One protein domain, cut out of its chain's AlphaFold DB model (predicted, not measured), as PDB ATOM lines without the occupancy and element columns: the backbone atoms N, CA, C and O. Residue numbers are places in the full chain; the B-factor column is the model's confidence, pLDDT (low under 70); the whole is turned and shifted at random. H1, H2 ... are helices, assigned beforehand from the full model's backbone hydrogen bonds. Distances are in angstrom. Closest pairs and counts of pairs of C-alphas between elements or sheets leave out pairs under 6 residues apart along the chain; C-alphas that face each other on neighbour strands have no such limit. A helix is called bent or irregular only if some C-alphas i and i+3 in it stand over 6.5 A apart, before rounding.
ATOM      1  N   VAL A   2     124.735  89.277 114.943       85.87
ATOM      2  CA  VAL A   2     125.681  89.561 116.053       85.87
ATOM      3  C   VAL A   2     125.392  90.879 116.788       85.87
ATOM      4  O   VAL A   2     125.231  90.861 118.000       85.87
ATOM      5  N   ILE A   3     125.243  91.997 116.063       85.03
ATOM      6  CA  ILE A   3     124.911  93.307 116.665       85.03
ATOM      7  C   ILE A   3     123.598  93.246 117.457       85.03
ATOM      8  O   ILE A   3     123.531  93.749 118.570       85.03
ATOM      9  N   ALA A   4     122.568  92.607 116.898       82.50
ATOM     10  CA  ALA A   4     121.276  92.463 117.565       82.50
ATOM     11  C   ALA A   4     121.397  91.603 118.831       82.50
ATOM     12  O   ALA A   4     120.906  92.005 119.869       82.50
ATOM     13  N   SER A   5     122.132  90.489 118.780       84.78
ATOM     14  CA  SER A   5     122.379  89.631 119.944       84.78
ATOM     15  C   SER A   5     123.167  90.345 121.052       84.78
ATOM     16  O   SER A   5     122.903  90.125 122.228       84.78
ATOM     17  N   MET A   6     124.120  91.211 120.688       86.41
ATOM     18  CA  MET A   6     124.852  92.052 121.645       86.41
ATOM     19  C   MET A   6     123.950  93.130 122.254       86.41
ATOM     20  O   MET A   6     124.004  93.354 123.457       86.41
ATOM     21  N   LEU A   7     123.098  93.770 121.448       86.05
ATOM     22  CA  LEU A   7     122.097  94.715 121.947       86.05
ATOM     23  C   LEU A   7     121.056  94.037 122.837       86.05
ATOM     24  O   LEU A   7     120.668  94.632 123.831       86.05
ATOM     25  N   ASP A   8     120.632  92.814 122.521       83.77
ATOM     26  CA  ASP A   8     119.735  92.031 123.373       83.77
ATOM     27  C   ASP A   8     120.413  91.733 124.716       83.77
ATOM     28  O   ASP A   8     119.803  91.946 125.758       83.77
ATOM     29  N   PHE A   9     121.692  91.332 124.715       88.31
ATOM     30  CA  PHE A   9     122.475  91.175 125.947       88.31
ATOM     31  C   PHE A   9     122.532  92.475 126.759       88.31
ATOM     32  O   PHE A   9     122.232  92.450 127.948       88.31
ATOM     33  N   LEU A  10     122.864  93.607 126.127       87.84
ATOM     34  CA  LEU A  10     122.880  94.907 126.806       87.84
ATOM     35  C   LEU A  10     121.489  95.266 127.335       87.84
ATOM     36  O   LEU A  10     121.353  95.629 128.491       87.84
ATOM     37  N   THR A  11     120.439  95.082 126.541       82.67
ATOM     38  CA  THR A  11     119.059  95.346 126.969       82.67
ATOM     39  C   THR A  11     118.695  94.498 128.187       82.67
ATOM     40  O   THR A  11     118.111  95.013 129.134       82.67
ATOM     41  N   PHE A  12     119.070  93.216 128.202       83.09
ATOM     42  CA  PHE A  12     118.830  92.345 129.351       83.09
ATOM     43  C   PHE A  12     119.697  92.690 130.567       83.09
ATOM     44  O   PHE A  12     119.271  92.450 131.690       83.09
ATOM     45  N   ALA A  13     120.889  93.251 130.361       85.19
ATOM     46  CA  ALA A  13     121.808  93.573 131.443       85.19
ATOM     47  C   ALA A  13     121.550  94.945 132.085       85.19
ATOM     48  O   ALA A  13     121.682  95.063 133.301       85.19
ATOM     49  N   ILE A  14     121.210  95.971 131.293       84.07
ATOM     50  CA  ILE A  14     121.161  97.374 131.744       84.07
ATOM     51  C   ILE A  14     119.825  98.091 131.515       84.07
ATOM     52  O   ILE A  14     119.630  99.167 132.065       84.07
ATOM     53  N   CYS A  15     118.875  97.530 130.763       81.12
ATOM     54  CA  CYS A  15     117.564  98.167 130.609       81.12
ATOM     55  C   CYS A  15     116.538  97.556 131.566       81.12
ATOM     56  O   CYS A  15     116.369  96.334 131.625       81.12
ATOM     57  N   ALA A  16     115.780  98.412 132.249       68.67
ATOM     58  CA  ALA A  16     114.633  97.977 133.027       68.67
ATOM     59  C   ALA A  16     113.597  97.267 132.123       68.67
ATOM     60  O   ALA A  16     113.398  97.648 130.962       68.67
ATOM     61  N   PRO A  17     112.923  96.217 132.617       68.50
ATOM     62  CA  PRO A  17     113.040  95.651 133.967       68.50
ATOM     63  C   PRO A  17     114.193  94.644 134.136       68.50
ATOM     64  O   PRO A  17     114.423  94.144 135.227       68.50
ATOM     65  N   TYR A  18     114.866  94.245 133.057       73.45
ATOM     66  CA  TYR A  18     115.764  93.085 133.077       73.45
ATOM     67  C   TYR A  18     117.023  93.329 133.912       73.45
ATOM     68  O   TYR A  18     117.527  92.405 134.559       73.45
ATOM     69  N   SER A  19     117.471  94.587 133.945       77.17
ATOM     70  CA  SER A  19     118.590  95.045 134.763       77.17
ATOM     71  C   SER A  19     118.418  94.785 136.257       77.17
ATOM     72  O   SER A  19     119.425  94.686 136.948       77.17
ATOM     73  N   GLU A  20     117.188  94.584 136.752       76.26
ATOM     74  CA  GLU A  20     116.920  94.231 138.156       76.26
ATOM     75  C   GLU A  20     117.617  92.925 138.588       76.26
ATOM     76  O   GLU A  20     117.849  92.707 139.776       76.26
ATOM     77  N   THR A  21     117.977  92.052 137.637       80.38
ATOM     78  CA  THR A  21     118.710  90.798 137.904       80.38
ATOM     79  C   THR A  21     120.234  90.920 137.778       80.38
ATOM     80  O   THR A  21     120.960  89.990 138.143       80.38
ATOM     81  N   THR A  22     120.739  92.056 137.298       80.41
ATOM     82  CA  THR A  22     122.172  92.347 137.174       80.41
ATOM     83  C   THR A  22     122.678  92.928 138.493       80.41
ATOM     84  O   THR A  22     122.091  93.863 139.030       80.41
ATOM     85  N   SER A  23     123.777  92.410 139.052       82.25
ATOM     86  CA  SER A  23     124.340  93.006 140.272       82.25
ATOM     87  C   SER A  23     124.809  94.441 140.006       82.25
ATOM     88  O   SER A  23     125.400  94.695 138.960       82.25
ATOM     89  N   GLY A  24     124.605  95.362 140.956       80.25
ATOM     90  CA  GLY A  24     124.923  96.789 140.771       80.25
ATOM     91  C   GLY A  24     126.353  97.053 140.284       80.25
ATOM     92  O   GLY A  24     126.549  97.771 139.313       80.25
ATOM     93  N   SER A  25     127.353  96.360 140.844       83.83
ATOM     94  CA  SER A  25     128.740  96.488 140.371       83.83
ATOM     95  C   SER A  25     128.920  96.051 138.914       83.83
ATOM     96  O   SER A  25     129.709  96.647 138.185       83.83
ATOM     97  N   THR A  26     128.192  95.023 138.471       87.36
ATOM     98  CA  THR A  26     128.207  94.571 137.074       87.36
ATOM     99  C   THR A  26     127.444  95.545 136.178       87.36
ATOM    100  O   THR A  26     127.902  95.818 135.074       87.36
ATOM    101  N   PHE A  27     126.318  96.085 136.647       86.87
ATOM    102  CA  PHE A  27     125.502  97.067 135.935       86.87
ATOM    103  C   PHE A  27     126.311  98.333 135.616       86.87
ATOM    104  O   PHE A  27     126.450  98.681 134.442       86.87
ATOM    105  N   ASP A  28     126.943  98.929 136.630       85.07
ATOM    106  CA  ASP A  28     127.792 100.116 136.477       85.07
ATOM    107  C   ASP A  28     128.976  99.830 135.548       85.07
ATOM    108  O   ASP A  28     129.238 100.581 134.608       85.07
ATOM    109  N   THR A  29     129.640  98.680 135.734       88.93
ATOM    110  CA  THR A  29     130.752  98.260 134.866       88.93
ATOM    111  C   THR A  29     130.301  98.142 133.407       88.93
ATOM    112  O   THR A  29     131.030  98.539 132.500       88.93
ATOM    113  N   ILE A  30     129.108  97.599 133.138       89.10
ATOM    114  CA  ILE A  30     128.587  97.488 131.770       89.10
ATOM    115  C   ILE A  30     128.282  98.874 131.195       89.10
ATOM    116  O   ILE A  30     128.655  99.122 130.048       89.10
ATOM    117  N   LEU A  31     127.661  99.781 131.958       87.44
ATOM    118  CA  LEU A  31     127.408 101.155 131.511       87.44
ATOM    119  C   LEU A  31     128.708 101.880 131.155       87.44
ATOM    120  O   LEU A  31     128.813 102.450 130.067       87.44
ATOM    121  N   GLU A  32     129.723 101.795 132.017       87.64
ATOM    122  CA  GLU A  32     131.049 102.361 131.766       87.64
ATOM    123  C   GLU A  32     131.707 101.748 130.522       87.64
ATOM    124  O   GLU A  32     132.270 102.468 129.696       87.64
ATOM    125  N   LEU A  33     131.605 100.427 130.330       91.38
ATOM    126  CA  LEU A  33     132.144  99.742 129.151       91.38
ATOM    127  C   LEU A  33     131.428 100.148 127.854       91.38
ATOM    128  O   LEU A  33     132.082 100.273 126.813       91.38
ATOM    129  N   VAL A  34     130.110 100.366 127.897       88.96
ATOM    130  CA  VAL A  34     129.333 100.877 126.757       88.96
ATOM    131  C   VAL A  34     129.720 102.325 126.461       88.96
ATOM    132  O   VAL A  34     130.012 102.650 125.308       88.96
ATOM    133  N   ALA A  35     129.807 103.177 127.485       87.07
ATOM    134  CA  ALA A  35     130.221 104.573 127.353       87.07
ATOM    135  C   ALA A  35     131.652 104.702 126.801       87.07
ATOM    136  O   ALA A  35     131.907 105.489 125.887       87.07
ATOM    137  N   ALA A  36     132.574 103.840 127.242       88.49
ATOM    138  CA  ALA A  36     133.938 103.737 126.716       88.49
ATOM    139  C   ALA A  36     134.007 103.276 125.244       88.49
ATOM    140  O   ALA A  36     135.080 103.267 124.628       88.49
ATOM    141  N   ARG A  37     132.879 102.860 124.663       90.67
ATOM    142  CA  ARG A  37     132.700 102.544 123.240       90.67
ATOM    143  C   ARG A  37     131.676 103.470 122.578       90.67
ATOM    144  O   ARG A  37     131.160 103.131 121.514       90.67
ATOM    145  N   GLY A  38     131.429 104.649 123.158       86.44
ATOM    146  CA  GLY A  38     130.395 105.601 122.748       86.44
ATOM    147  C   GLY A  38     130.382 105.925 121.252       86.44
ATOM    148  O   GLY A  38     129.327 105.847 120.633       86.44
ATOM    149  N   HIS A  39     131.539 106.186 120.632       85.76
ATOM    150  CA  HIS A  39     131.632 106.410 119.178       85.76
ATOM    151  C   HIS A  39     131.066 105.230 118.368       85.76
ATOM    152  O   HIS A  39     130.203 105.397 117.509       85.76
ATOM    153  N   SER A  40     131.493 104.005 118.693       86.84
ATOM    154  CA  SER A  40     130.998 102.792 118.035       86.84
ATOM    155  C   SER A  40     129.522 102.528 118.334       86.84
ATOM    156  O   SER A  40     128.792 102.062 117.461       86.84
ATOM    157  N   PHE A  41     129.078 102.840 119.551       91.47
ATOM    158  CA  PHE A  41     127.680 102.746 119.953       91.47
ATOM    159  C   PHE A  41     126.798 103.706 119.147       91.47
ATOM    160  O   PHE A  41     125.720 103.321 118.703       91.47
ATOM    161  N   TYR A  42     127.275 104.920 118.859       90.41
ATOM    162  CA  TYR A  42     126.489 105.910 118.129       90.41
ATOM    163  C   TYR A  42     126.246 105.569 116.656       90.41
ATOM    164  O   TYR A  42     125.229 105.981 116.088       90.41
ATOM    165  N   HIS A  43     127.094 104.737 116.046       86.00
ATOM    166  CA  HIS A  43     126.808 104.170 114.726       86.00
ATOM    167  C   HIS A  43     125.508 103.348 114.704       86.00
ATOM    168  O   HIS A  43     124.883 103.218 113.649       86.00
ATOM    169  N   LEU A  44     125.049 102.828 115.851       90.42
ATOM    170  CA  LEU A  44     123.799 102.071 115.946       90.42
ATOM    171  C   LEU A  44     122.559 102.948 115.732       90.42
ATOM    172  O   LEU A  44     121.589 102.463 115.153       90.42
ATOM    173  N   PHE A  45     122.590 104.234 116.110       89.87
ATOM    174  CA  PHE A  45     121.481 105.166 115.840       89.87
ATOM    175  C   PHE A  45     121.319 105.466 114.354       89.87
ATOM    176  O   PHE A  45     120.239 105.799 113.877       89.87
ATOM    177  N   GLN A  46     122.395 105.294 113.596       83.21
ATOM    178  CA  GLN A  46     122.411 105.533 112.162       83.21
ATOM    179  C   GLN A  46     122.160 104.257 111.350       83.21
ATOM    180  O   GLN A  46     122.147 104.326 110.119       83.21
ATOM    181  N   TYR A  47     121.942 103.116 112.016       85.24
ATOM    182  CA  TYR A  47     121.805 101.807 111.390       85.24
ATOM    183  C   TYR A  47     120.451 101.648 110.657       85.24
ATOM    184  O   TYR A  47     119.420 102.076 111.173       85.24
ATOM    185  N   PRO A  48     120.383 100.967 109.492       80.42
ATOM    186  CA  PRO A  48     119.140 100.855 108.704       80.42
ATOM    187  C   PRO A  48     117.988 100.083 109.378       80.42
ATOM    188  O   PRO A  48     116.820 100.207 108.993       80.42
ATOM    189  N   SER A  49     118.315  99.219 110.344       84.21
ATOM    190  CA  SER A  49     117.345  98.397 111.074       84.21
ATOM    191  C   SER A  49     116.782  99.150 112.275       84.21
ATOM    192  O   SER A  49     117.491  99.384 113.253       84.21
ATOM    193  N   MET A  50     115.476  99.427 112.246       78.27
ATOM    194  CA  MET A  50     114.748 100.060 113.351       78.27
ATOM    195  C   MET A  50     114.867  99.269 114.657       78.27
ATOM    196  O   MET A  50     114.915  99.860 115.726       78.27
ATOM    197  N   THR A  51     114.962  97.937 114.595       80.76
ATOM    198  CA  THR A  51     115.176  97.098 115.784       80.76
ATOM    199  C   THR A  51     116.505  97.417 116.467       80.76
ATOM    200  O   THR A  51     116.566  97.449 117.689       80.76
ATOM    201  N   ILE A  52     117.553  97.697 115.684       87.27
ATOM    202  CA  ILE A  52     118.875  98.064 116.206       87.27
ATOM    203  C   ILE A  52     118.844  99.478 116.788       87.27
ATOM    204  O   ILE A  52     119.294  99.663 117.912       87.27
ATOM    205  N   VAL A  53     118.241 100.442 116.083       86.55
ATOM    206  CA  VAL A  53     118.093 101.822 116.585       86.55
ATOM    207  C   VAL A  53     117.248 101.849 117.862       86.55
ATOM    208  O   VAL A  53     117.605 102.521 118.822       86.55
ATOM    209  N   LYS A  54     116.155 101.078 117.914       83.18
ATOM    210  CA  LYS A  54     115.303 100.949 119.103       83.18
ATOM    211  C   LYS A  54     116.061 100.324 120.272       83.18
ATOM    212  O   LYS A  54     115.984 100.851 121.375       83.18
ATOM    213  N   GLY A  55     116.800  99.239 120.036       84.34
ATOM    214  CA  GLY A  55     117.644  98.618 121.060       84.34
ATOM    215  C   GLY A  55     118.706  99.584 121.592       84.34
ATOM    216  O   GLY A  55     118.843  99.742 122.800       84.34
ATOM    217  N   ALA A  56     119.393 100.305 120.702       88.82
ATOM    218  CA  ALA A  56     120.344 101.345 121.090       88.82
ATOM    219  C   ALA A  56     119.666 102.499 121.848       88.82
ATOM    220  O   ALA A  56     120.223 103.004 122.813       88.82
ATOM    221  N   GLY A  57     118.446 102.884 121.468       86.80
ATOM    222  CA  GLY A  57     117.653 103.892 122.174       86.80
ATOM    223  C   GLY A  57     117.288 103.484 123.599       86.80
ATOM    224  O   GLY A  57     117.410 104.302 124.504       86.80
ATOM    225  N   LEU A  58     116.910 102.220 123.823       84.10
ATOM    226  CA  LEU A  58     116.664 101.691 125.172       84.10
ATOM    227  C   LEU A  58     117.931 101.728 126.030       84.10
ATOM    228  O   LEU A  58     117.878 102.132 127.189       84.10
ATOM    229  N   VAL A  59     119.074 101.364 125.446       88.17
ATOM    230  CA  VAL A  59     120.373 101.456 126.121       88.17
ATOM    231  C   VAL A  59     120.736 102.914 126.419       88.17
ATOM    232  O   VAL A  59     121.175 103.212 127.519       88.17
ATOM    233  N   MET A  60     120.506 103.841 125.486       89.83
ATOM    234  CA  MET A  60     120.765 105.272 125.695       89.83
ATOM    235  C   MET A  60     119.895 105.868 126.791       89.83
ATOM    236  O   MET A  60     120.376 106.675 127.579       89.83
ATOM    237  N   ARG A  61     118.621 105.467 126.841       84.68
ATOM    238  CA  ARG A  61     117.706 105.848 127.912       84.68
ATOM    239  C   ARG A  61     118.253 105.392 129.262       84.68
ATOM    240  O   ARG A  61     118.415 106.225 130.139       84.68
ATOM    241  N   ALA A  62     118.627 104.116 129.376       84.27
ATOM    242  CA  ALA A  62     119.239 103.585 130.591       84.27
ATOM    243  C   ALA A  62     120.534 104.329 130.958       84.27
ATOM    244  O   ALA A  62     120.747 104.646 132.117       84.27
ATOM    245  N   ILE A  63     121.377 104.682 129.983       85.61
ATOM    246  CA  ILE A  63     122.573 105.496 130.236       85.61
ATOM    247  C   ILE A  63     122.192 106.868 130.805       85.61
ATOM    248  O   ILE A  63     122.757 107.275 131.811       85.61
ATOM    249  N   ILE A  64     121.249 107.585 130.190       83.85
ATOM    250  CA  ILE A  64     120.871 108.935 130.636       83.85
ATOM    251  C   ILE A  64     120.228 108.908 132.025       83.85
ATOM    252  O   ILE A  64     120.520 109.785 132.834       83.85
ATOM    253  N   GLU A  65     119.367 107.921 132.277       81.58
ATOM    254  CA  GLU A  65     118.589 107.803 133.513       81.58
ATOM    255  C   GLU A  65     119.397 107.212 134.679       81.58
ATOM    256  O   GLU A  65     119.214 107.649 135.813       81.58
ATOM    257  N   GLU A  66     120.289 106.249 134.423       83.02
ATOM    258  CA  GLU A  66     120.899 105.412 135.471       83.02
ATOM    259  C   GLU A  66     122.422 105.605 135.620       83.02
ATOM    260  O   GLU A  66     122.996 105.172 136.618       83.02
ATOM    261  N   SER A  67     123.112 106.236 134.658       83.61
ATOM    262  CA  SER A  67     124.562 106.488 134.761       83.61
ATOM    263  C   SER A  67     124.892 107.805 135.480       83.61
ATOM    264  O   SER A  67     124.015 108.592 135.839       83.61
ATOM    265  N   THR A  68     126.180 108.076 135.713       83.17
ATOM    266  CA  THR A  68     126.608 109.364 136.275       83.17
ATOM    267  C   THR A  68     126.338 110.510 135.295       83.17
ATOM    268  O   THR A  68     126.431 110.341 134.083       83.17
ATOM    269  N   ILE A  69     126.079 111.716 135.815       81.74
ATOM    270  CA  ILE A  69     125.817 112.921 135.000       81.74
ATOM    271  C   ILE A  69     126.924 113.151 133.956       81.74
ATOM    272  O   ILE A  69     126.636 113.559 132.831       81.74
ATOM    273  N   ASP A  70     128.181 112.865 134.306       83.68
ATOM    274  CA  ASP A  70     129.317 112.992 133.392       83.68
ATOM    275  C   ASP A  70     129.233 112.002 132.224       83.68
ATOM    276  O   ASP A  70     129.435 112.404 131.077       83.68
ATOM    277  N   ILE A  71     128.876 110.740 132.489       87.65
ATOM    278  CA  ILE A  71     128.669 109.725 131.449       87.65
ATOM    279  C   ILE A  71     127.449 110.087 130.596       87.65
ATOM    280  O   ILE A  71     127.552 110.086 129.368       87.65
ATOM    281  N   SER A  72     126.326 110.463 131.214       87.16
ATOM    282  CA  SER A  72     125.114 110.902 130.511       87.16
ATOM    283  C   SER A  72     125.405 112.079 129.586       87.16
ATOM    284  O   SER A  72     125.114 112.004 128.394       87.16
ATOM    285  N   ARG A  73     126.069 113.131 130.084       86.45
ATOM    286  CA  ARG A  73     126.460 114.299 129.283       86.45
ATOM    287  C   ARG A  73     127.448 113.917 128.190       86.45
ATOM    288  O   ARG A  73     127.268 114.341 127.053       86.45
ATOM    289  N   GLN A  74     128.478 113.126 128.492       88.05
ATOM    290  CA  GLN A  74     129.443 112.663 127.493       88.05
ATOM    291  C   GLN A  74     128.728 111.917 126.361       88.05
ATOM    292  O   GLN A  74     128.948 112.207 125.186       88.05
ATOM    293  N   MET A  75     127.822 111.006 126.711       91.54
ATOM    294  CA  MET A  75     127.038 110.244 125.751       91.54
ATOM    295  C   MET A  75     126.047 111.133 124.999       91.54
ATOM    296  O   MET A  75     125.911 110.971 123.795       91.54
ATOM    297  N   GLN A  76     125.380 112.102 125.624       91.88
ATOM    298  CA  GLN A  76     124.500 113.049 124.925       91.88
ATOM    299  C   GLN A  76     125.277 113.957 123.966       91.88
ATOM    300  O   GLN A  76     124.815 114.206 122.854       91.88
ATOM    301  N   MET A  77     126.475 114.414 124.340       92.47
ATOM    302  CA  MET A  77     127.344 115.207 123.465       92.47
ATOM    303  C   MET A  77     127.778 114.423 122.227       92.47
ATOM    304  O   MET A  77     127.880 115.006 121.146       92.47
ATOM    305  N   LEU A  78     127.945 113.102 122.349       91.49
ATOM    306  CA  LEU A  78     128.219 112.246 121.199       91.49
ATOM    307  C   LEU A  78     127.082 112.250 120.164       91.49
ATOM    308  O   LEU A  78     127.353 112.065 118.980       91.49
ATOM    309  N   SER A  79     125.833 112.548 120.550       92.62
ATOM    310  CA  SER A  79     124.741 112.720 119.576       92.62
ATOM    311  C   SER A  79     124.999 113.872 118.609       92.62
ATOM    312  O   SER A  79     124.657 113.773 117.427       92.62
ATOM    313  N   LEU A  80     125.639 114.935 119.105       92.40
ATOM    314  CA  LEU A  80     126.051 116.084 118.319       92.40
ATOM    315  C   LEU A  80     127.318 115.738 117.541       92.40
ATOM    316  O   LEU A  80     127.321 115.838 116.324       92.40
ATOM    317  N   THR A  81     128.377 115.245 118.188       88.74
ATOM    318  CA  THR A  81     129.640 114.986 117.472       88.74
ATOM    319  C   THR A  81     129.498 113.933 116.376       88.74
ATOM    320  O   THR A  81     130.142 114.049 115.342       88.74
ATOM    321  N   GLU A  82     128.641 112.926 116.545       89.52
ATOM    322  CA  GLU A  82     128.441 111.878 115.537       89.52
ATOM    323  C   GLU A  82     127.443 112.257 114.435       89.52
ATOM    324  O   GLU A  82     127.284 111.506 113.467       89.52
ATOM    325  N   GLY A  83     126.768 113.408 114.553       88.92
ATOM    326  CA  GLY A  83     125.718 113.847 113.627       88.92
ATOM    327  C   GLY A  83     124.389 113.101 113.782       88.92
ATOM    328  O   GLY A  83     123.479 113.273 112.968       88.92
ATOM    329  N   ALA A  84     124.242 112.275 114.824       91.56
ATOM    330  CA  ALA A  84     123.013 111.527 115.076       91.56
ATOM    331  C   ALA A  84     121.839 112.473 115.375       91.56
ATOM    332  O   ALA A  84     120.744 112.265 114.856       91.56
ATOM    333  N   PHE A  85     122.082 113.549 116.128       92.51
ATOM    334  CA  PHE A  85     121.075 114.561 116.443       92.51
ATOM    335  C   PHE A  85     120.442 115.150 115.179       92.51
ATOM    336  O   PHE A  85     119.225 115.107 115.021       92.51
ATOM    337  N   LEU A  86     121.265 115.622 114.237       90.54
ATOM    338  CA  LEU A  86     120.801 116.218 112.984       90.54
ATOM    339  C   LEU A  86     120.029 115.213 112.117       90.54
ATOM    340  O   LEU A  86     118.977 115.539 111.562       90.54
ATOM    341  N   LYS A  87     120.514 113.968 112.038       89.21
ATOM    342  CA  LYS A  87     119.857 112.892 111.283       89.21
ATOM    343  C   LYS A  87     118.487 112.550 111.861       89.21
ATOM    344  O   LYS A  87     117.522 112.397 111.117       89.21
ATOM    345  N   HIS A  88     118.378 112.437 113.182       90.59
ATOM    346  CA  HIS A  88     117.093 112.192 113.827       90.59
ATOM    347  C   HIS A  88     116.188 113.422 113.784       90.59
ATOM    348  O   HIS A  88     114.978 113.243 113.694       90.59
ATOM    349  N   LEU A  89     116.729 114.646 113.770       88.16
ATOM    350  CA  LEU A  89     115.942 115.870 113.583       88.16
ATOM    351  C   LEU A  89     115.291 115.887 112.197       88.16
ATOM    352  O   LEU A  89     114.088 116.134 112.081       88.16
ATOM    353  N   HIS A  90     116.055 115.519 111.163       86.92
ATOM    354  CA  HIS A  90     115.520 115.260 109.824       86.92
ATOM    355  C   HIS A  90     114.451 114.169 109.862       86.92
ATOM    356  O   HIS A  90     113.326 114.389 109.418       86.92
ATOM    357  N   MET A  91     114.755 113.010 110.448       83.33
ATOM    358  CA  MET A  91     113.810 111.897 110.433       83.33
ATOM    359  C   MET A  91     112.517 112.220 111.182       83.33
ATOM    360  O   MET A  91     111.448 111.864 110.694       83.33
ATOM    361  N   ALA A  92     112.598 112.914 112.311       79.23
ATOM    362  CA  ALA A  92     111.454 113.312 113.114       79.23
ATOM    363  C   ALA A  92     110.545 114.312 112.387       79.23
ATOM    364  O   ALA A  92     109.331 114.116 112.357       79.23
ATOM    365  N   LEU A  93     111.120 115.362 111.787       76.91
ATOM    366  CA  LEU A  93     110.352 116.497 111.257       76.91
ATOM    367  C   LEU A  93     110.075 116.419 109.753       76.91
ATOM    368  O   LEU A  93     109.120 117.026 109.272       76.91
ATOM    369  N   LEU A  94     110.905 115.698 108.998       75.08
ATOM    370  CA  LEU A  94     110.933 115.762 107.534       75.08
ATOM    371  C   LEU A  94     110.683 114.432 106.832       75.08
ATOM    372  O   LEU A  94     110.394 114.465 105.632       75.08
ATOM    373  N   SER A  95     110.747 113.287 107.528       72.48
ATOM    374  CA  SER A  95     110.426 111.998 106.897       72.48
ATOM    375  C   SER A  95     109.037 112.045 106.267       72.48
ATOM    376  O   SER A  95     108.059 112.457 106.893       72.48
ATOM    377  N   THR A  96     108.928 111.600 105.021       68.26
ATOM    378  CA  THR A  96     107.658 111.539 104.296       68.26
ATOM    379  C   THR A  96     107.185 110.091 104.204       68.26
ATOM    380  O   THR A  96     107.970 109.176 103.965       68.26
ATOM    381  N   GLY A  97     105.892 109.867 104.445       66.57
ATOM    382  CA  GLY A  97     105.275 108.540 104.425       66.57
ATOM    383  C   GLY A  97     104.309 108.334 105.589       66.57
ATOM    384  O   GLY A  97     104.534 108.829 106.690       66.57
ATOM    385  N   ARG A  98     103.214 107.613 105.330       68.26
ATOM    386  CA  ARG A  98     102.206 107.242 106.342       68.26
ATOM    387  C   ARG A  98     102.293 105.778 106.763       68.26
ATOM    388  O   ARG A  98     101.475 105.315 107.551       68.26
ATOM    389  N   ASP A  99     103.272 105.051 106.237       74.06
ATOM    390  CA  ASP A  99     103.480 103.663 106.612       74.06
ATOM    391  C   ASP A  99     103.919 103.582 108.071       74.06
ATOM    392  O   ASP A  99     104.704 104.404 108.553       74.06
ATOM    393  N   LEU A 100     103.456 102.537 108.760       71.96
ATOM    394  CA  LEU A 100     103.707 102.316 110.185       71.96
ATOM    395  C   LEU A 100     105.201 102.405 110.540       71.96
ATOM    396  O   LEU A 100     105.560 102.894 111.604       71.96
ATOM    397  N   ARG A 101     106.081 101.971 109.626       74.31
ATOM    398  CA  ARG A 101     107.540 102.045 109.786       74.31
ATOM    399  C   ARG A 101     108.058 103.485 109.808       74.31
ATOM    400  O   ARG A 101     108.939 103.790 110.602       74.31
ATOM    401  N   VAL A 102     107.541 104.354 108.937       73.97
ATOM    402  CA  VAL A 102     107.951 105.766 108.875       73.97
ATOM    403  C   VAL A 102     107.463 106.495 110.121       73.97
ATOM    404  O   VAL A 102     108.253 107.179 110.764       73.97
ATOM    405  N   LEU A 103     106.204 106.285 110.509       74.18
ATOM    406  CA  LEU A 103     105.630 106.875 111.721       74.18
ATOM    407  C   LEU A 103     106.354 106.394 112.989       74.18
ATOM    408  O   LEU A 103     106.733 107.210 113.824       74.18
ATOM    409  N   ALA A 104     106.652 105.095 113.094       75.11
ATOM    410  CA  ALA A 104     107.439 104.558 114.203       75.11
ATOM    411  C   ALA A 104     108.865 105.137 114.237       75.11
ATOM    412  O   ALA A 104     109.369 105.451 115.312       75.11
ATOM    413  N   ASN A 105     109.507 105.333 113.079       78.47
ATOM    414  CA  ASN A 105     110.815 105.990 112.992       78.47
ATOM    415  C   ASN A 105     110.761 107.468 113.404       78.47
ATOM    416  O   ASN A 105     111.691 107.940 114.058       78.47
ATOM    417  N   LYS A 106     109.695 108.196 113.045       78.34
ATOM    418  CA  LYS A 106     109.473 109.579 113.491       78.34
ATOM    419  C   LYS A 106     109.344 109.653 115.006       78.34
ATOM    420  O   LYS A 106     110.093 110.393 115.640       78.34
ATOM    421  N   GLN A 107     108.452 108.838 115.573       77.09
ATOM    422  CA  GLN A 107     108.207 108.769 117.012       77.09
ATOM    423  C   GLN A 107     109.495 108.402 117.767       77.09
ATOM    424  O   GLN A 107     109.877 109.076 118.718       77.09
ATOM    425  N   LEU A 108     110.229 107.389 117.291       81.86
ATOM    426  CA  LEU A 108     111.531 106.995 117.836       81.86
ATOM    427  C   LEU A 108     112.558 108.129 117.781       81.86
ATOM    428  O   LEU A 108     113.258 108.371 118.756       81.86
ATOM    429  N   SER A 109     112.664 108.813 116.642       85.99
ATOM    430  CA  SER A 109     113.618 109.912 116.471       85.99
ATOM    431  C   SER A 109     113.304 111.075 117.405       85.99
ATOM    432  O   SER A 109     114.221 111.681 117.946       85.99
ATOM    433  N   GLY A 110     112.020 111.327 117.654       80.62
ATOM    434  CA  GLY A 110     111.580 112.263 118.676       80.62
ATOM    435  C   GLY A 110     111.971 111.879 120.088       80.62
ATOM    436  O   GLY A 110     112.547 112.700 120.798       80.62
ATOM    437  N   HIS A 111     111.751 110.615 120.458       79.08
ATOM    438  CA  HIS A 111     112.246 110.073 121.723       79.08
ATOM    439  C   HIS A 111     113.752 110.278 121.880       79.08
ATOM    440  O   HIS A 111     114.205 110.726 122.927       79.08
ATOM    441  N   LEU A 112     114.529 110.023 120.830       87.23
ATOM    442  CA  LEU A 112     115.979 110.192 120.869       87.23
ATOM    443  C   LEU A 112     116.401 111.658 121.015       87.23
ATOM    444  O   LEU A 112     117.254 111.955 121.845       87.23
ATOM    445  N   ILE A 113     115.788 112.585 120.277       87.53
ATOM    446  CA  ILE A 113     116.093 114.019 120.413       87.53
ATOM    447  C   ILE A 113     115.738 114.509 121.808       87.53
ATOM    448  O   ILE A 113     116.553 115.187 122.427       87.53
ATOM    449  N   SER A 114     114.570 114.117 122.318       82.49
ATOM    450  CA  SER A 114     114.155 114.447 123.677       82.49
ATOM    451  C   SER A 114     115.163 113.936 124.707       82.49
ATOM    452  O   SER A 114     115.511 114.677 125.616       82.49
ATOM    453  N   LEU A 115     115.686 112.715 124.545       83.69
ATOM    454  CA  LEU A 115     116.738 112.174 125.409       83.69
ATOM    455  C   LEU A 115     118.030 113.007 125.313       83.69
ATOM    456  O   LEU A 115     118.702 113.236 126.316       83.69
ATOM    457  N   TRP A 116     118.394 113.470 124.118       89.25
ATOM    458  CA  TRP A 116     119.655 114.173 123.872       89.25
ATOM    459  C   TRP A 116     119.667 115.649 124.274       89.25
ATOM    460  O   TRP A 116     120.753 116.178 124.522       89.25
ATOM    461  N   ILE A 117     118.507 116.309 124.345       85.57
ATOM    462  CA  ILE A 117     118.398 117.704 124.805       85.57
ATOM    463  C   ILE A 117     118.293 117.832 126.325       85.57
ATOM    464  O   ILE A 117     118.592 118.904 126.854       85.57
ATOM    465  N   THR A 118     117.857 116.781 127.028       81.43
ATOM    466  CA  THR A 118     117.628 116.825 128.475       81.43
ATOM    467  C   THR A 118     118.907 117.237 129.196       81.43
ATOM    468  O   THR A 118     119.897 116.516 129.178       81.43
ATOM    469  N   GLU A 119     118.892 118.432 129.795       77.29
ATOM    470  CA  GLU A 119     120.041 119.047 130.488       77.29
ATOM    471  C   GLU A 119     121.289 119.289 129.612       77.29
ATOM    472  O   GLU A 119     122.396 119.529 130.107       77.29
ATOM    473  N   ASN A 120     121.099 119.333 128.291       87.11
ATOM    474  CA  ASN A 120     122.149 119.570 127.311       87.11
ATOM    475  C   ASN A 120     122.003 120.956 126.658       87.11
ATOM    476  O   ASN A 120     121.297 121.144 125.664       87.11
ATOM    477  N   SER A 121     122.718 121.945 127.203       86.91
ATOM    478  CA  SER A 121     122.690 123.331 126.714       86.91
ATOM    479  C   SER A 121     123.177 123.480 125.272       86.91
ATOM    480  O   SER A 121     122.644 124.310 124.538       86.91
ATOM    481  N   ALA A 122     124.149 122.672 124.841       89.06
ATOM    482  CA  ALA A 122     124.658 122.708 123.473       89.06
ATOM    483  C   ALA A 122     123.580 122.274 122.469       89.06
ATOM    484  O   ALA A 122     123.398 122.924 121.439       89.06
ATOM    485  N   ALA A 123     122.821 121.224 122.798       88.85
ATOM    486  CA  ALA A 123     121.726 120.742 121.963       88.85
ATOM    487  C   ALA A 123     120.532 121.715 121.944       88.85
ATOM    488  O   ALA A 123     119.972 121.964 120.879       88.85
ATOM    489  N   LEU A 124     120.181 122.326 123.082       86.99
ATOM    490  CA  LEU A 124     119.139 123.366 123.141       86.99
ATOM    491  C   LEU A 124     119.519 124.608 122.322       86.99
ATOM    492  O   LEU A 124     118.702 125.156 121.583       86.99
ATOM    493  N   ASN A 125     120.778 125.035 122.410       89.20
ATOM    494  CA  ASN A 125     121.286 126.172 121.650       89.20
ATOM    495  C   ASN A 125     121.300 125.885 120.135       89.20
ATOM    496  O   ASN A 125     120.866 126.728 119.351       89.20
ATOM    497  N   LEU A 126     121.698 124.676 119.727       92.15
ATOM    498  CA  LEU A 126     121.557 124.203 118.348       92.15
ATOM    499  C   LEU A 126     120.093 124.215 117.885       92.15
ATOM    500  O   LEU A 126     119.797 124.705 116.796       92.15
ATOM    501  N   LEU A 127     119.169 123.715 118.712       87.69
ATOM    502  CA  LEU A 127     117.742 123.681 118.386       87.69
ATOM    503  C   LEU A 127     117.197 125.095 118.134       87.69
ATOM    504  O   LEU A 127     116.457 125.299 117.172       87.69
ATOM    505  N   SER A 128     117.639 126.078 118.928       87.54
ATOM    506  CA  SER A 128     117.245 127.484 118.766       87.54
ATOM    507  C   SER A 128     117.761 128.143 117.480       87.54
ATOM    508  O   SER A 128     117.113 129.044 116.959       87.54
ATOM    509  N   ARG A 129     118.885 127.660 116.931       90.45
ATOM    510  CA  ARG A 129     119.401 128.062 115.607       90.45
ATOM    511  C   ARG A 129     118.717 127.344 114.441       90.45
ATOM    512  O   ARG A 129     118.890 127.721 113.285       90.45
ATOM    513  N   CYS A 130     117.967 126.281 114.718       89.03
ATOM    514  CA  CYS A 130     117.298 125.494 113.686       89.03
ATOM    515  C   CYS A 130     115.819 125.881 113.543       89.03
ATOM    516  O   CYS A 130     115.316 126.005 112.425       89.03
ATOM    517  N   LEU A 131     115.107 126.060 114.658       86.00
ATOM    518  CA  LEU A 131     113.660 126.285 114.674       86.00
ATOM    519  C   LEU A 131     113.306 127.757 114.969       86.00
ATOM    520  O   LEU A 131     113.927 128.361 115.840       86.00
ATOM    521  N   PRO A 132     112.286 128.339 114.305       83.31
ATOM    522  CA  PRO A 132     111.781 129.670 114.641       83.31
ATOM    523  C   PRO A 132     111.212 129.737 116.064       83.31
ATOM    524  O   PRO A 132     110.701 128.738 116.578       83.31
ATOM    525  N   ARG A 133     111.212 130.936 116.666       81.51
ATOM    526  CA  ARG A 133     110.786 131.157 118.059       81.51
ATOM    527  C   ARG A 133     109.394 130.605 118.366       81.51
ATOM    528  O   ARG A 133     109.267 129.878 119.344       81.51
ATOM    529  N   GLY A 134     108.395 130.839 117.513       79.27
ATOM    530  CA  GLY A 134     107.046 130.325 117.771       79.27
ATOM    531  C   GLY A 134     106.935 128.790 117.787       79.27
ATOM    532  O   GLY A 134     106.024 128.253 118.413       79.27
ATOM    533  N   LEU A 135     107.865 128.048 117.160       78.44
ATOM    534  CA  LEU A 135     107.938 126.586 117.328       78.44
ATOM    535  C   LEU A 135     108.629 126.190 118.636       78.44
ATOM    536  O   LEU A 135     108.227 125.202 119.245       78.44
ATOM    537  N   LEU A 136     109.644 126.940 119.070       79.43
ATOM    538  CA  LEU A 136     110.320 126.706 120.350       79.43
ATOM    539  C   LEU A 136     109.369 126.962 121.524       79.43
ATOM    540  O   LEU A 136     109.205 126.092 122.371       79.43
ATOM    541  N   ASP A 137     108.663 128.095 121.508       77.57
ATOM    542  CA  ASP A 137     107.654 128.437 122.519       77.57
ATOM    543  C   ASP A 137     106.518 127.398 122.560       77.57
ATOM    544  O   ASP A 137     105.922 127.160 123.609       77.57
ATOM    545  N   TYR A 138     106.233 126.734 121.433       71.70
ATOM    546  CA  TYR A 138     105.290 125.619 121.398       71.70
ATOM    547  C   TYR A 138     105.844 124.342 122.044       71.70
ATOM    548  O   TYR A 138     105.104 123.673 122.761       71.70
ATOM    549  N   LEU A 139     107.111 123.998 121.802       71.18
ATOM    550  CA  LEU A 139     107.751 122.832 122.425       71.18
ATOM    551  C   LEU A 139     107.857 122.980 123.950       71.18
ATOM    552  O   LEU A 139     107.715 121.990 124.663       71.18
ATOM    553  N   ASP A 140     108.037 124.210 124.431       69.43
ATOM    554  CA  ASP A 140     108.073 124.545 125.858       69.43
ATOM    555  C   ASP A 140     106.673 124.768 126.466       69.43
ATOM    556  O   ASP A 140     106.542 125.032 127.667       69.43
ATOM    557  N   SER A 141     105.604 124.672 125.667       69.52
ATOM    558  CA  SER A 141     104.239 124.902 126.139       69.52
ATOM    559  C   SER A 141     103.827 123.873 127.198       69.52
ATOM    560  O   SER A 141     104.220 122.705 127.184       69.52
ATOM    561  N   ALA A 142     103.009 124.310 128.154       64.48
ATOM    562  CA  ALA A 142     102.385 123.431 129.144       64.48
ATOM    563  C   ALA A 142     100.988 122.945 128.702       64.48
ATOM    564  O   ALA A 142     100.322 122.215 129.440       64.48
ATOM    565  N   GLU A 143     100.503 123.371 127.530       65.15
ATOM    566  CA  GLU A 143      99.179 122.995 127.030       65.15
ATOM    567  C   GLU A 143      99.142 121.529 126.582       65.15
ATOM    568  O   GLU A 143      99.990 121.072 125.827       65.15
ATOM    569  N   LYS A 144      98.122 120.762 126.986       58.70
ATOM    570  CA  LYS A 144      98.003 119.367 126.534       58.70
ATOM    571  C   LYS A 144      97.818 119.294 125.005       58.70
ATOM    572  O   LYS A 144      96.935 119.977 124.479       58.70
ATOM    573  N   PRO A 145      98.556 118.422 124.292       57.39
ATOM    574  CA  PRO A 145      98.355 118.192 122.863       57.39
ATOM    575  C   PRO A 145      96.939 117.679 122.572       57.39
ATOM    576  O   PRO A 145      96.361 116.926 123.355       57.39
ATOM    577  N   HIS A 146      96.382 118.048 121.417       54.68
ATOM    578  CA  HIS A 146      94.980 117.767 121.088       54.68
ATOM    579  C   HIS A 146      94.647 116.289 120.816       54.68
ATOM    580  O   HIS A 146      93.465 115.959 120.725       54.68
ATOM    581  N   ILE A 147      95.630 115.397 120.640       53.85
ATOM    582  CA  ILE A 147      95.381 114.033 120.151       53.85
ATOM    583  C   ILE A 147      96.281 113.028 120.882       53.85
ATOM    584  O   ILE A 147      97.503 113.161 120.897       53.85
ATOM    585  N   ALA A 148      95.657 112.007 121.477       49.86
ATOM    586  CA  ALA A 148      96.325 110.861 122.086       49.86
ATOM    587  C   ALA A 148      96.725 109.870 120.982       49.86
ATOM    588  O   ALA A 148      95.876 109.150 120.457       49.86
ATOM    589  N   GLU A 149      97.994 109.865 120.574       52.86
ATOM    590  CA  GLU A 149      98.479 108.865 119.621       52.86
ATOM    591  C   GLU A 149      98.713 107.500 120.284       52.86
ATOM    592  O   GLU A 149      99.070 107.400 121.458       52.86
ATOM    593  N   ASN A 150      98.514 106.437 119.499       56.32
ATOM    594  CA  ASN A 150      98.868 105.073 119.882       56.32
ATOM    595  C   ASN A 150     100.391 104.947 119.898       56.32
ATOM    596  O   ASN A 150     101.027 105.251 118.891       56.32
ATOM    597  N   ASP A 151     100.971 104.438 120.982       61.57
ATOM    598  CA  ASP A 151     102.399 104.132 121.013       61.57
ATOM    599  C   ASP A 151     102.739 103.067 119.948       61.57
ATOM    600  O   ASP A 151     102.419 101.883 120.095       61.57
ATOM    601  N   LEU A 152     103.351 103.491 118.834       66.41
ATOM    602  CA  LEU A 152     103.709 102.608 117.717       66.41
ATOM    603  C   LEU A 152     104.946 101.770 118.045       66.41
ATOM    604  O   LEU A 152     105.215 100.751 117.399       66.41
ATOM    605  N   LEU A 153     105.710 102.169 119.062       62.18
ATOM    606  CA  LEU A 153     106.887 101.458 119.515       62.18
ATOM    607  C   LEU A 153     106.492 100.337 120.472       62.18
ATOM    608  O   LEU A 153     106.948 100.364 121.602       62.18
ATOM    609  N   LEU A 154     105.802  99.285 120.002       52.35
ATOM    610  CA  LEU A 154     105.500  98.057 120.772       52.35
ATOM    611  C   LEU A 154     106.647  97.691 121.734       52.35
ATOM    612  O   LEU A 154     107.658  97.102 121.332       52.35
ATOM    613  N   MET A 155     106.545  98.120 122.993       49.06
ATOM    614  CA  MET A 155     107.476  97.736 124.042       49.06
ATOM    615  C   MET A 155     107.177  96.268 124.262       49.06
ATOM    616  O   MET A 155     106.070  95.914 124.674       49.06
ATOM    617  N   ARG A 156     108.108  95.383 123.893       39.21
ATOM    618  CA  ARG A 156     107.968  93.963 124.198       39.21
ATOM    619  C   ARG A 156     107.996  93.862 125.718       39.21
ATOM    620  O   ARG A 156     109.056  93.850 126.333       39.21
ATOM    621  N   ASN A 157     106.809  93.887 126.310       45.72
ATOM    622  CA  ASN A 157     106.590  93.940 127.741       45.72
ATOM    623  C   ASN A 157     106.821  92.534 128.305       45.72
ATOM    624  O   ASN A 157     105.891  91.880 128.768       45.72
ATOM    625  N   ASN A 158     108.054  92.022 128.207       41.68
ATOM    626  CA  ASN A 158     108.400  90.767 128.865       41.68
ATOM    627  C   ASN A 158     108.384  90.951 130.389       41.68
ATOM    628  O   ASN A 158     108.356  89.944 131.081       41.68
TER     629      ASN A 158
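Overview. This is residues 2 to 158 of the 1653 residues of the protein "J domain-containing protein" of Dracunculus medinensis (UniProt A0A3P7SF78). Look first for three helices in a bent row, H1, H5 and H8, with H5 in the middle and running the same way as both neighbours. H3 and H6 cover one side of this row, H7 packs on H8, and H9 and H10 lie beyond H6 and H8, away from H1. Residues 140 to 158 make a tail that folds back from H10 towards the H1 end, and residues 137 to 150, of which 137 to 139 belong to H10, stick out. The 157 printed residues hold ten named helices, H1 to H10 in chain order, and no named strand: the class is all helix. The whole is compact, with a radius of gyration of the C-alphas of 16.0 A, and spans 46 by 33 by 29 A.

Along the chain. Find C-alpha 100 at (103.707, 102.316, 110.185); from there H8, the longest helix, runs 25.8 A to C-alpha 117 at (118.398, 117.704, 124.805). H5, residues 50 to 66, is 23.6 A long. H1, residues 2 to 14, begins at (125.681, 89.561, 116.053) and is 18.1 A long, as is H6, residues 69 to 81. H3, residues 24 to 35, is 16.4 A, H7, residues 84 to 94, 14.9 A, and H9, residues 121 to 130, 14.3 A. The shorter ones are H2, residues 18 to 21, H4, residues 38 to 42, and H10, residues 133 to 139.

Arrangement. Begin at H8, a hub with H6; each touches four helices. H8 touches H7 at C-alphas 106 and 92, 4.2 A apart, opposite ways at a steep tilt of 47 degrees. It touches H5 at Leu 112 and Gly 57, with closest C-alphas 6.6 A apart, at a shallow tilt of 24 degrees. H5 touches H1 at C-alphas 55 and 7, 6.0 A apart, at a shallow tilt of 28 degrees. H5 and H6 form a helical hairpin, closest at C-alphas 64 and 72, 4.7 A apart. H6 touches H4 at C-alphas 75 and 38, 6.5 A apart, and only just touches H3, with 3 pairs of C-alphas within 8 A. H1 and H2 touch only at the corner. H10 and H8 are apart. Every O i to N i+4 pair is within hydrogen-bond range in H1, H3, H4, H5, H7, H8, H9 and H10; H6 has 7 of 9, and H2 is too short for one.

Size, cuts and confidence. The C-alphas of Ser 23 and Gly 134, the two farthest apart, are 46.9 A apart. The printed part has no cut and no long link between helices. Mean pLDDT of the printed part is 80.6; residues 16 to 17, 96 to 98 and 140 to 158 are under 70.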